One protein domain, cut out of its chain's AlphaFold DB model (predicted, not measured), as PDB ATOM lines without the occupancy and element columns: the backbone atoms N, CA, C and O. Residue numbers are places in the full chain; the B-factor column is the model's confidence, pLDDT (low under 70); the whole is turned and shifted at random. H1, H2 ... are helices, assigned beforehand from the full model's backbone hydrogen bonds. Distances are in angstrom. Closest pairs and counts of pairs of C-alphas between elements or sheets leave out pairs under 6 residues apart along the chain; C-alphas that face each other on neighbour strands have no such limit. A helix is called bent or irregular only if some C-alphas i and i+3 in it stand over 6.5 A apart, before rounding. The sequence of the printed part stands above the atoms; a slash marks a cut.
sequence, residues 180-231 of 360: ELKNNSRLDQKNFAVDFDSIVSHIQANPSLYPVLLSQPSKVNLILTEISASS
ATOM      1  N   GLU A 180     -43.645   9.304 -38.320       98.38
ATOM      2  CA  GLU A 180     -44.155  10.621 -37.912       98.38
ATOM      3  C   GLU A 180     -43.029  11.654 -37.835       98.38
ATOM      4  O   GLU A 180     -43.147  12.743 -38.395       98.38
ATOM      5  N   LEU A 181     -41.904  11.318 -37.202       98.31
ATOM      6  CA  LEU A 181     -40.745  12.210 -37.139       98.31
ATOM      7  C   LEU A 181     -40.215  12.529 -38.546       98.31
ATOM      8  O   LEU A 181     -39.994  13.697 -38.875       98.31
ATOM      9  N   LYS A 182     -40.069  11.512 -39.402       97.44
ATOM     10  CA  LYS A 182     -39.578  11.669 -40.778       97.44
ATOM     11  C   LYS A 182     -40.509  12.532 -41.636       97.44
ATOM     12  O   LYS A 182     -40.050  13.485 -42.261       97.44
ATOM     13  N   ASN A 183     -41.809  12.238 -41.633       98.00
ATOM     14  CA  ASN A 183     -42.813  12.949 -42.432       98.00
ATOM     15  C   ASN A 183     -42.951  14.416 -42.015       98.00
ATOM     16  O   ASN A 183     -43.197  15.280 -42.852       98.00
ATOM     17  N   ASN A 184     -42.721  14.708 -40.735       97.88
ATOM     18  CA  ASN A 184     -42.745  16.064 -40.194       97.88
ATOM     19  C   ASN A 184     -41.364  16.747 -40.216       97.88
ATOM     20  O   ASN A 184     -41.121  17.702 -39.473       97.88
ATOM     21  N   SER A 185     -40.434  16.263 -41.053       97.06
ATOM     22  CA  SER A 185     -39.091  16.836 -41.236       97.06
ATOM     23  C   SER A 185     -38.334  17.040 -39.918       97.06
ATOM     24  O   SER A 185     -37.623  18.030 -39.748       97.06
ATOM     25  N   ARG A 186     -38.547  16.149 -38.942       97.44
ATOM     26  CA  ARG A 186     -37.780  16.100 -37.688       97.44
ATOM     27  C   ARG A 186     -36.533  15.232 -37.816       97.44
ATOM     28  O   ARG A 186     -35.679  15.270 -36.941       97.44
ATOM     29  N   LEU A 187     -36.431  14.475 -38.907       95.50
ATOM     30  CA  LEU A 187     -35.246  13.721 -39.291       95.50
ATOM     31  C   LEU A 187     -34.754  14.215 -40.653       95.50
ATOM     32  O   LEU A 187     -35.564  14.444 -41.556       95.50
ATOM     33  N   ASP A 188     -33.441  14.338 -40.817       90.38
ATOM     34  CA  ASP A 188     -32.823  14.690 -42.096       90.38
ATOM     35  C   ASP A 188     -32.883  13.526 -43.105       90.38
ATOM     36  O   ASP A 188     -33.448  12.463 -42.833       90.38
ATOM     37  N   GLN A 189     -32.297  13.683 -44.296       89.56
ATOM     38  CA  GLN A 189     -32.307  12.633 -45.327       89.56
ATOM     39  C   GLN A 189     -31.634  11.325 -44.886       89.56
ATOM     40  O   GLN A 189     -32.078  10.258 -45.308       89.56
ATOM     41  N   LYS A 190     -30.626  11.403 -44.016       90.06
ATOM     42  CA  LYS A 190     -29.872  10.269 -43.473       90.06
ATOM     43  C   LYS A 190     -30.437   9.751 -42.143       90.06
ATOM     44  O   LYS A 190     -29.864   8.836 -41.567       90.06
ATOM     45  N   ASN A 191     -31.587  10.273 -41.713       92.25
ATOM     46  CA  ASN A 191     -32.283   9.954 -40.466       92.25
ATOM     47  C   ASN A 191     -31.628  10.496 -39.190       92.25
ATOM     48  O   ASN A 191     -31.994  10.059 -38.101       92.25
ATOM     49  N   PHE A 192     -30.718  11.462 -39.280       90.62
ATOM     50  CA  PHE A 192     -30.274  12.171 -38.084       90.62
ATOM     51  C   PHE A 192     -31.403  13.052 -37.566       90.62
ATOM     52  O   PHE A 192     -32.073  13.739 -38.347       90.62
ATOM     53  N   ALA A 193     -31.617  13.020 -36.252       91.12
ATOM     54  CA  ALA A 193     -32.520  13.949 -35.599       91.12
ATOM     55  C   ALA A 193     -32.042  15.387 -35.845       91.12
ATOM     56  O   ALA A 193     -30.846  15.685 -35.781       91.12
ATOM     57  N   VAL A 194     -32.985  16.278 -36.150       91.56
ATOM     58  CA  VAL A 194     -32.715  17.716 -36.049       91.56
ATOM     59  C   VAL A 194     -32.569  18.103 -34.575       91.56
ATOM     60  O   VAL A 194     -32.736  17.273 -33.686       91.56
ATOM     61  N   ASP A 195     -32.273  19.374 -34.323       89.06
ATOM     62  CA  ASP A 195     -32.178  19.939 -32.977       89.06
ATOM     63  C   ASP A 195     -33.317  19.473 -32.040       89.06
ATOM     64  O   ASP A 195     -34.499  19.564 -32.392       89.06
ATOM     65  N   PHE A 196     -32.950  18.954 -30.863       89.06
ATOM     66  CA  PHE A 196     -33.881  18.302 -29.938       89.06
ATOM     67  C   PHE A 196     -34.981  19.258 -29.457       89.06
ATOM     68  O   PHE A 196     -36.167  18.913 -29.517       89.06
ATOM     69  N   ASP A 197     -34.621  20.484 -29.079       89.56
ATOM     70  CA  ASP A 197     -35.580  21.498 -28.634       89.56
ATOM     71  C   ASP A 197     -36.544  21.894 -29.760       89.56
ATOM     72  O   ASP A 197     -37.750  22.073 -29.535       89.56
ATOM     73  N   SER A 198     -36.052  21.952 -31.002       93.31
ATOM     74  CA  SER A 198     -36.891  22.128 -32.192       93.31
ATOM     75  C   SER A 198     -37.892  20.984 -32.381       93.31
ATOM     76  O   SER A 198     -39.035  21.228 -32.782       93.31
ATOM     77  N   ILE A 199     -37.509  19.734 -32.102       95.06
ATOM     78  CA  ILE A 199     -38.421  18.581 -32.164       95.06
ATOM     79  C   ILE A 199     -39.511  18.716 -31.100       95.06
ATOM     80  O   ILE A 199     -40.697  18.642 -31.438       95.06
ATOM     81  N   VAL A 200     -39.128  18.960 -29.845       95.62
ATOM     82  CA  VAL A 200     -40.066  19.090 -28.719       95.62
ATOM     83  C   VAL A 200     -41.060  20.224 -28.970       95.62
ATOM     84  O   VAL A 200     -42.274  20.011 -28.895       95.62
ATOM     85  N   SER A 201     -40.567  21.399 -29.363       97.06
ATOM     86  CA  SER A 201     -41.402  22.571 -29.652       97.06
ATOM     87  C   SER A 201     -42.378  22.308 -30.800       97.06
ATOM     88  O   SER A 201     -43.542  22.708 -30.747       97.06
ATOM     89  N   HIS A 202     -41.933  21.598 -31.840       98.00
ATOM     90  CA  HIS A 202     -42.776  21.282 -32.989       98.00
ATOM     91  C   HIS A 202     -43.889  20.282 -32.645       98.00
ATOM     92  O   HIS A 202     -45.017  20.455 -33.111       98.00
ATOM     93  N   ILE A 203     -43.600  19.272 -31.814       97.69
ATOM     94  CA  ILE A 203     -44.606  18.321 -31.315       97.69
ATOM     95  C   ILE A 203     -45.664  19.053 -30.484       97.69
ATOM     96  O   ILE A 203     -46.858  18.841 -30.691       97.69
ATOM     97  N   GLN A 204     -45.239  19.950 -29.589       96.50
ATOM     98  CA  GLN A 204     -46.146  20.743 -28.752       96.50
ATOM     99  C   GLN A 204     -47.033  21.681 -29.577       96.50
ATOM    100  O   GLN A 204     -48.227  21.800 -29.304       96.50
ATOM    101  N   ALA A 205     -46.465  22.329 -30.596       98.06
ATOM    102  CA  ALA A 205     -47.199  23.241 -31.466       98.06
ATOM    103  C   ALA A 205     -48.156  22.517 -32.431       98.06
ATOM    104  O   ALA A 205     -49.170  23.090 -32.825       98.06
ATOM    105  N   ASN A 206     -47.859  21.267 -32.808       98.00
ATOM    106  CA  ASN A 206     -48.588  20.535 -33.847       98.00
ATOM    107  C   ASN A 206     -48.958  19.100 -33.420       98.00
ATOM    108  O   ASN A 206     -48.578  18.139 -34.094       98.00
ATOM    109  N   PRO A 207     -49.728  18.902 -32.333       97.62
ATOM    110  CA  PRO A 207     -49.990  17.569 -31.785       97.62
ATOM    111  C   PRO A 207     -50.735  16.639 -32.757       97.62
ATOM    112  O   PRO A 207     -50.545  15.425 -32.728       97.62
ATOM    113  N   SER A 208     -51.545  17.188 -33.667       98.00
ATOM    114  CA  SER A 208     -52.253  16.411 -34.695       98.00
ATOM    115  C   SER A 208     -51.326  15.718 -35.699       98.00
ATOM    116  O   SER A 208     -51.766  14.789 -36.373       98.00
ATOM    117  N   LEU A 209     -50.060  16.140 -35.798       98.19
ATOM    118  CA  LEU A 209     -49.050  15.538 -36.670       98.19
ATOM    119  C   LEU A 209     -48.332  14.334 -36.038       98.19
ATOM    120  O   LEU A 209     -47.609  13.632 -36.744       98.19
ATOM    121  N   TYR A 210     -48.539  14.092 -34.738       98.31
ATOM    122  CA  TYR A 210     -47.882  13.035 -33.957       98.31
ATOM    123  C   TYR A 210     -48.880  12.113 -33.228       98.31
ATOM    124  O   TYR A 210     -48.748  11.895 -32.017       98.31
ATOM    125  N   PRO A 211     -49.929  11.603 -33.905       98.06
ATOM    126  CA  PRO A 211     -50.993  10.852 -33.243       98.06
ATOM    127  C   PRO A 211     -50.503   9.562 -32.569       98.06
ATOM    128  O   PRO A 211     -51.004   9.210 -31.503       98.06
ATOM    129  N   VAL A 212     -49.525   8.857 -33.140       98.25
ATOM    130  CA  VAL A 212     -48.978   7.616 -32.585       98.25
ATOM    131  C   VAL A 212     -48.047   7.917 -31.421       98.25
ATOM    132  O   VAL A 212     -48.240   7.321 -30.362       98.25
ATOM    133  N   LEU A 213     -47.104   8.856 -31.554       97.88
ATOM    134  CA  LEU A 213     -46.233   9.253 -30.441       97.88
ATOM    135  C   LEU A 213     -47.060   9.717 -29.233       97.88
ATOM    136  O   LEU A 213     -46.867   9.219 -28.121       97.88
ATOM    137  N   LEU A 214     -48.033  10.610 -29.443       97.50
ATOM    138  CA  LEU A 214     -48.849  11.167 -28.358       97.50
ATOM    139  C   LEU A 214     -49.906  10.190 -27.820       97.50
ATOM    140  O   LEU A 214     -50.386  10.370 -26.703       97.50
ATOM    141  N   SER A 215     -50.215   9.107 -28.545       96.81
ATOM    142  CA  SER A 215     -51.022   7.996 -28.013       96.81
ATOM    143  C   SER A 215     -50.299   7.157 -26.950       96.81
ATOM    144  O   SER A 215     -50.915   6.274 -26.352       96.81
ATOM    145  N   GLN A 216     -49.009   7.420 -26.694       96.44
ATOM    146  CA  GLN A 216     -48.188   6.741 -25.685       96.44
ATOM    147  C   GLN A 216     -47.911   7.644 -24.462       96.44
ATOM    148  O   GLN A 216     -46.747   7.879 -24.133       96.44
ATOM    149  N   PRO A 217     -48.931   8.163 -23.748       91.06
ATOM    150  CA  PRO A 217     -48.779   9.282 -22.810       91.06
ATOM    151  C   PRO A 217     -47.781   9.023 -21.673       91.06
ATOM    152  O   PRO A 217     -47.041   9.924 -21.293       91.06
ATOM    153  N   SER A 218     -47.694   7.793 -21.159       93.38
ATOM    154  CA  SER A 218     -46.729   7.428 -20.109       93.38
ATOM    155  C   SER A 218     -45.302   7.198 -20.616       93.38
ATOM    156  O   SER A 218     -44.396   7.002 -19.812       93.38
ATOM    157  N   LYS A 219     -45.090   7.203 -21.937       95.56
ATOM    158  CA  LYS A 219     -43.815   6.874 -22.588       95.56
ATOM    159  C   LYS A 219     -43.270   8.005 -23.453       95.56
ATOM    160  O   LYS A 219     -42.157   7.869 -23.941       95.56
ATOM    161  N   VAL A 220     -44.000   9.114 -23.623       95.50
ATOM    162  CA  VAL A 220     -43.550  10.264 -24.430       95.50
ATOM    163  C   VAL A 220     -42.151  10.710 -24.010       95.50
ATOM    164  O   VAL A 220     -41.275  10.813 -24.858       95.50
ATOM    165  N   ASN A 221     -41.904  10.873 -22.708       91.81
ATOM    166  CA  ASN A 221     -40.581  11.275 -22.223       91.81
ATOM    167  C   ASN A 221     -39.497  10.244 -22.556       91.81
ATOM    168  O   ASN A 221     -38.415  10.635 -22.963       91.81
ATOM    169  N   LEU A 222     -39.792   8.942 -22.460       90.88
ATOM    170  CA  LEU A 222     -38.839   7.887 -22.823       90.88
ATOM    171  C   LEU A 222     -38.540   7.886 -24.327       90.88
ATOM    172  O   LEU A 222     -37.395   7.717 -24.726       90.88
ATOM    173  N   ILE A 223     -39.556   8.121 -25.163       94.56
ATOM    174  CA  ILE A 223     -39.390   8.275 -26.614       94.56
ATOM    175  C   ILE A 223     -38.490   9.478 -26.912       94.56
ATOM    176  O   ILE A 223     -37.565   9.358 -27.710       94.56
ATOM    177  N   LEU A 224     -38.730  10.620 -26.258       93.44
ATOM    178  CA  LEU A 224     -37.894  11.811 -26.407       93.44
ATOM    179  C   LEU A 224     -36.456  11.555 -25.930       93.44
ATOM    180  O   LEU A 224     -35.527  11.949 -26.624       93.44
ATOM    181  N   THR A 225     -36.252  10.833 -24.827       87.12
ATOM    182  CA  THR A 225     -34.912  10.420 -24.378       87.12
ATOM    183  C   THR A 225     -34.192   9.571 -25.427       87.12
ATOM    184  O   THR A 225     -33.020   9.807 -25.690       87.12
ATOM    185  N   GLU A 226     -34.874   8.639 -26.098       88.44
ATOM    186  CA  GLU A 226     -34.256   7.858 -27.183       88.44
ATOM    187  C   GLU A 226     -33.882   8.710 -28.409       88.44
ATOM    188  O   GLU A 226     -32.913   8.393 -29.098       88.44
ATOM    189  N   ILE A 227     -34.620   9.794 -28.682       91.69
ATOM    190  CA  ILE A 227     -34.251  10.777 -29.717       91.69
ATOM    191  C   ILE A 227     -33.016  11.562 -29.269       91.69
ATOM    192  O   ILE A 227     -32.054  11.659 -30.031       91.69
ATOM    193  N   SER A 228     -33.031  12.093 -28.046       87.50
ATOM    194  CA  SER A 228     -31.923  12.870 -27.482       87.50
ATOM    195  C   SER A 228     -30.622  12.068 -27.509       87.50
ATOM    196  O   SER A 228     -29.639  12.525 -28.089       87.50
ATOM    197  N   ALA A 229     -30.667  10.805 -27.074       84.12
ATOM    198  CA  ALA A 229     -29.505   9.923 -27.009       84.12
ATOM    199  C   ALA A 229     -28.801   9.716 -28.361       84.12
ATOM    200  O   ALA A 229     -27.598   9.455 -28.394       84.12
ATOM    201  N   SER A 230     -29.517   9.872 -29.482       86.25
ATOM    202  CA  SER A 230     -28.937   9.805 -30.832       86.25
ATOM    203  C   SER A 230     -28.108  11.042 -31.214       86.25
ATOM    204  O   SER A 230     -27.350  11.015 -32.181       86.25
ATOM    205  N   SER A 231     -28.214  12.128 -30.448       85.25
ATOM    206  CA  SER A 231     -27.577  13.417 -30.740       85.25
ATOM    207  C   SER A 231     -26.153  13.540 -30.184       85.25
ATOM    208  O   SER A 231     -25.448  14.487 -30.539       85.25
TER     209      SER A 231
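What this domain is: This is residues 180 to 231 of the 360 residues of the protein "T9SS C-terminal target domain-containing protein" of Chlorobi bacterium (UniProt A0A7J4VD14). Two ten-residue helices, H2 and H4, run opposite ways at a shallow tilt of 27 degrees and come together only where H2 begins and near where H4 ends, and the chain turns from one to the other through the short helix H3 at the other end. The short helix H1 and the long loop of residues 184 to 195 make a third side, with the loop running out past the other end and back to where H2 begins, while residues 215 to 222 stick out beyond H3. The printed part has 52 residues with four named helices, in the order H1, H2, H3, H4, and no named strand; its class is all helix, with 28 of the 52 residues in helices. It is compact, with a radius of gyration of the C-alphas of 10.3 A, and spans 27 by 20 by 16 A.

How they stand to each other: H2, residues 196 to 205, and H4, residues 220 to 229, only just touch, with 3 pairs of C-alphas within 8 A. Their closest C-alphas are those of Phe 196 and Ser 228, 6.3 A apart, and their centres are 12.2 A apart. H3, residues 211 to 214, and H4 touch only at the corner by their link, and only just, with 3 pairs of C-alphas within 8 A; the closest are those of Leu 214 and Val 220, 6.7 A apart. H2 and H3 are apart. H1, residues 180 to 183, is close to H3 but not clearly touching it: the closest C-alphas, those of Glu 180 and Val 212, are 7.8 A apart. H1 is only just apart from H2, with the closest C-alphas at 8.4 A, and it is apart from H4. In H2 and H4 every O i to N i+4 pair is within hydrogen-bond range; H1 and H3 are too short for such a pair, and in each the one O i to N i+3 pair is not within range.

Where its parts are: H2 runs from C-alpha 196 at (-33.881, 18.302, -29.938) to C-alpha 205 at (-47.199, 23.241, -31.466), 14.3 A. H4 is also 14.3 A from first to last C-alpha, and ends with C-alpha 229 at (-29.505, 9.923, -27.009). H1 and H3 have four residues each and are 5.3 A from first to last C-alpha; H1 begins with C-alpha 180 at (-44.155, 10.621, -37.912). No helix is bent or irregular.

The domain as a whole: The two C-alphas farthest apart are those of Gln 189 and Ser 218, 29.5 A. Residues 215 to 222, of which 220 to 222 belong to H4, stand free; without them the body of 44 residues spans 24 by 20 by 16 A. The link from H1 to H2 is long, with 12 residues, and those from H2 to H3 and from H3 to H4 are tight, with 5 residues each. The printed part has no cut. Its mean pLDDT is 94.0, and no printed residue is under 70.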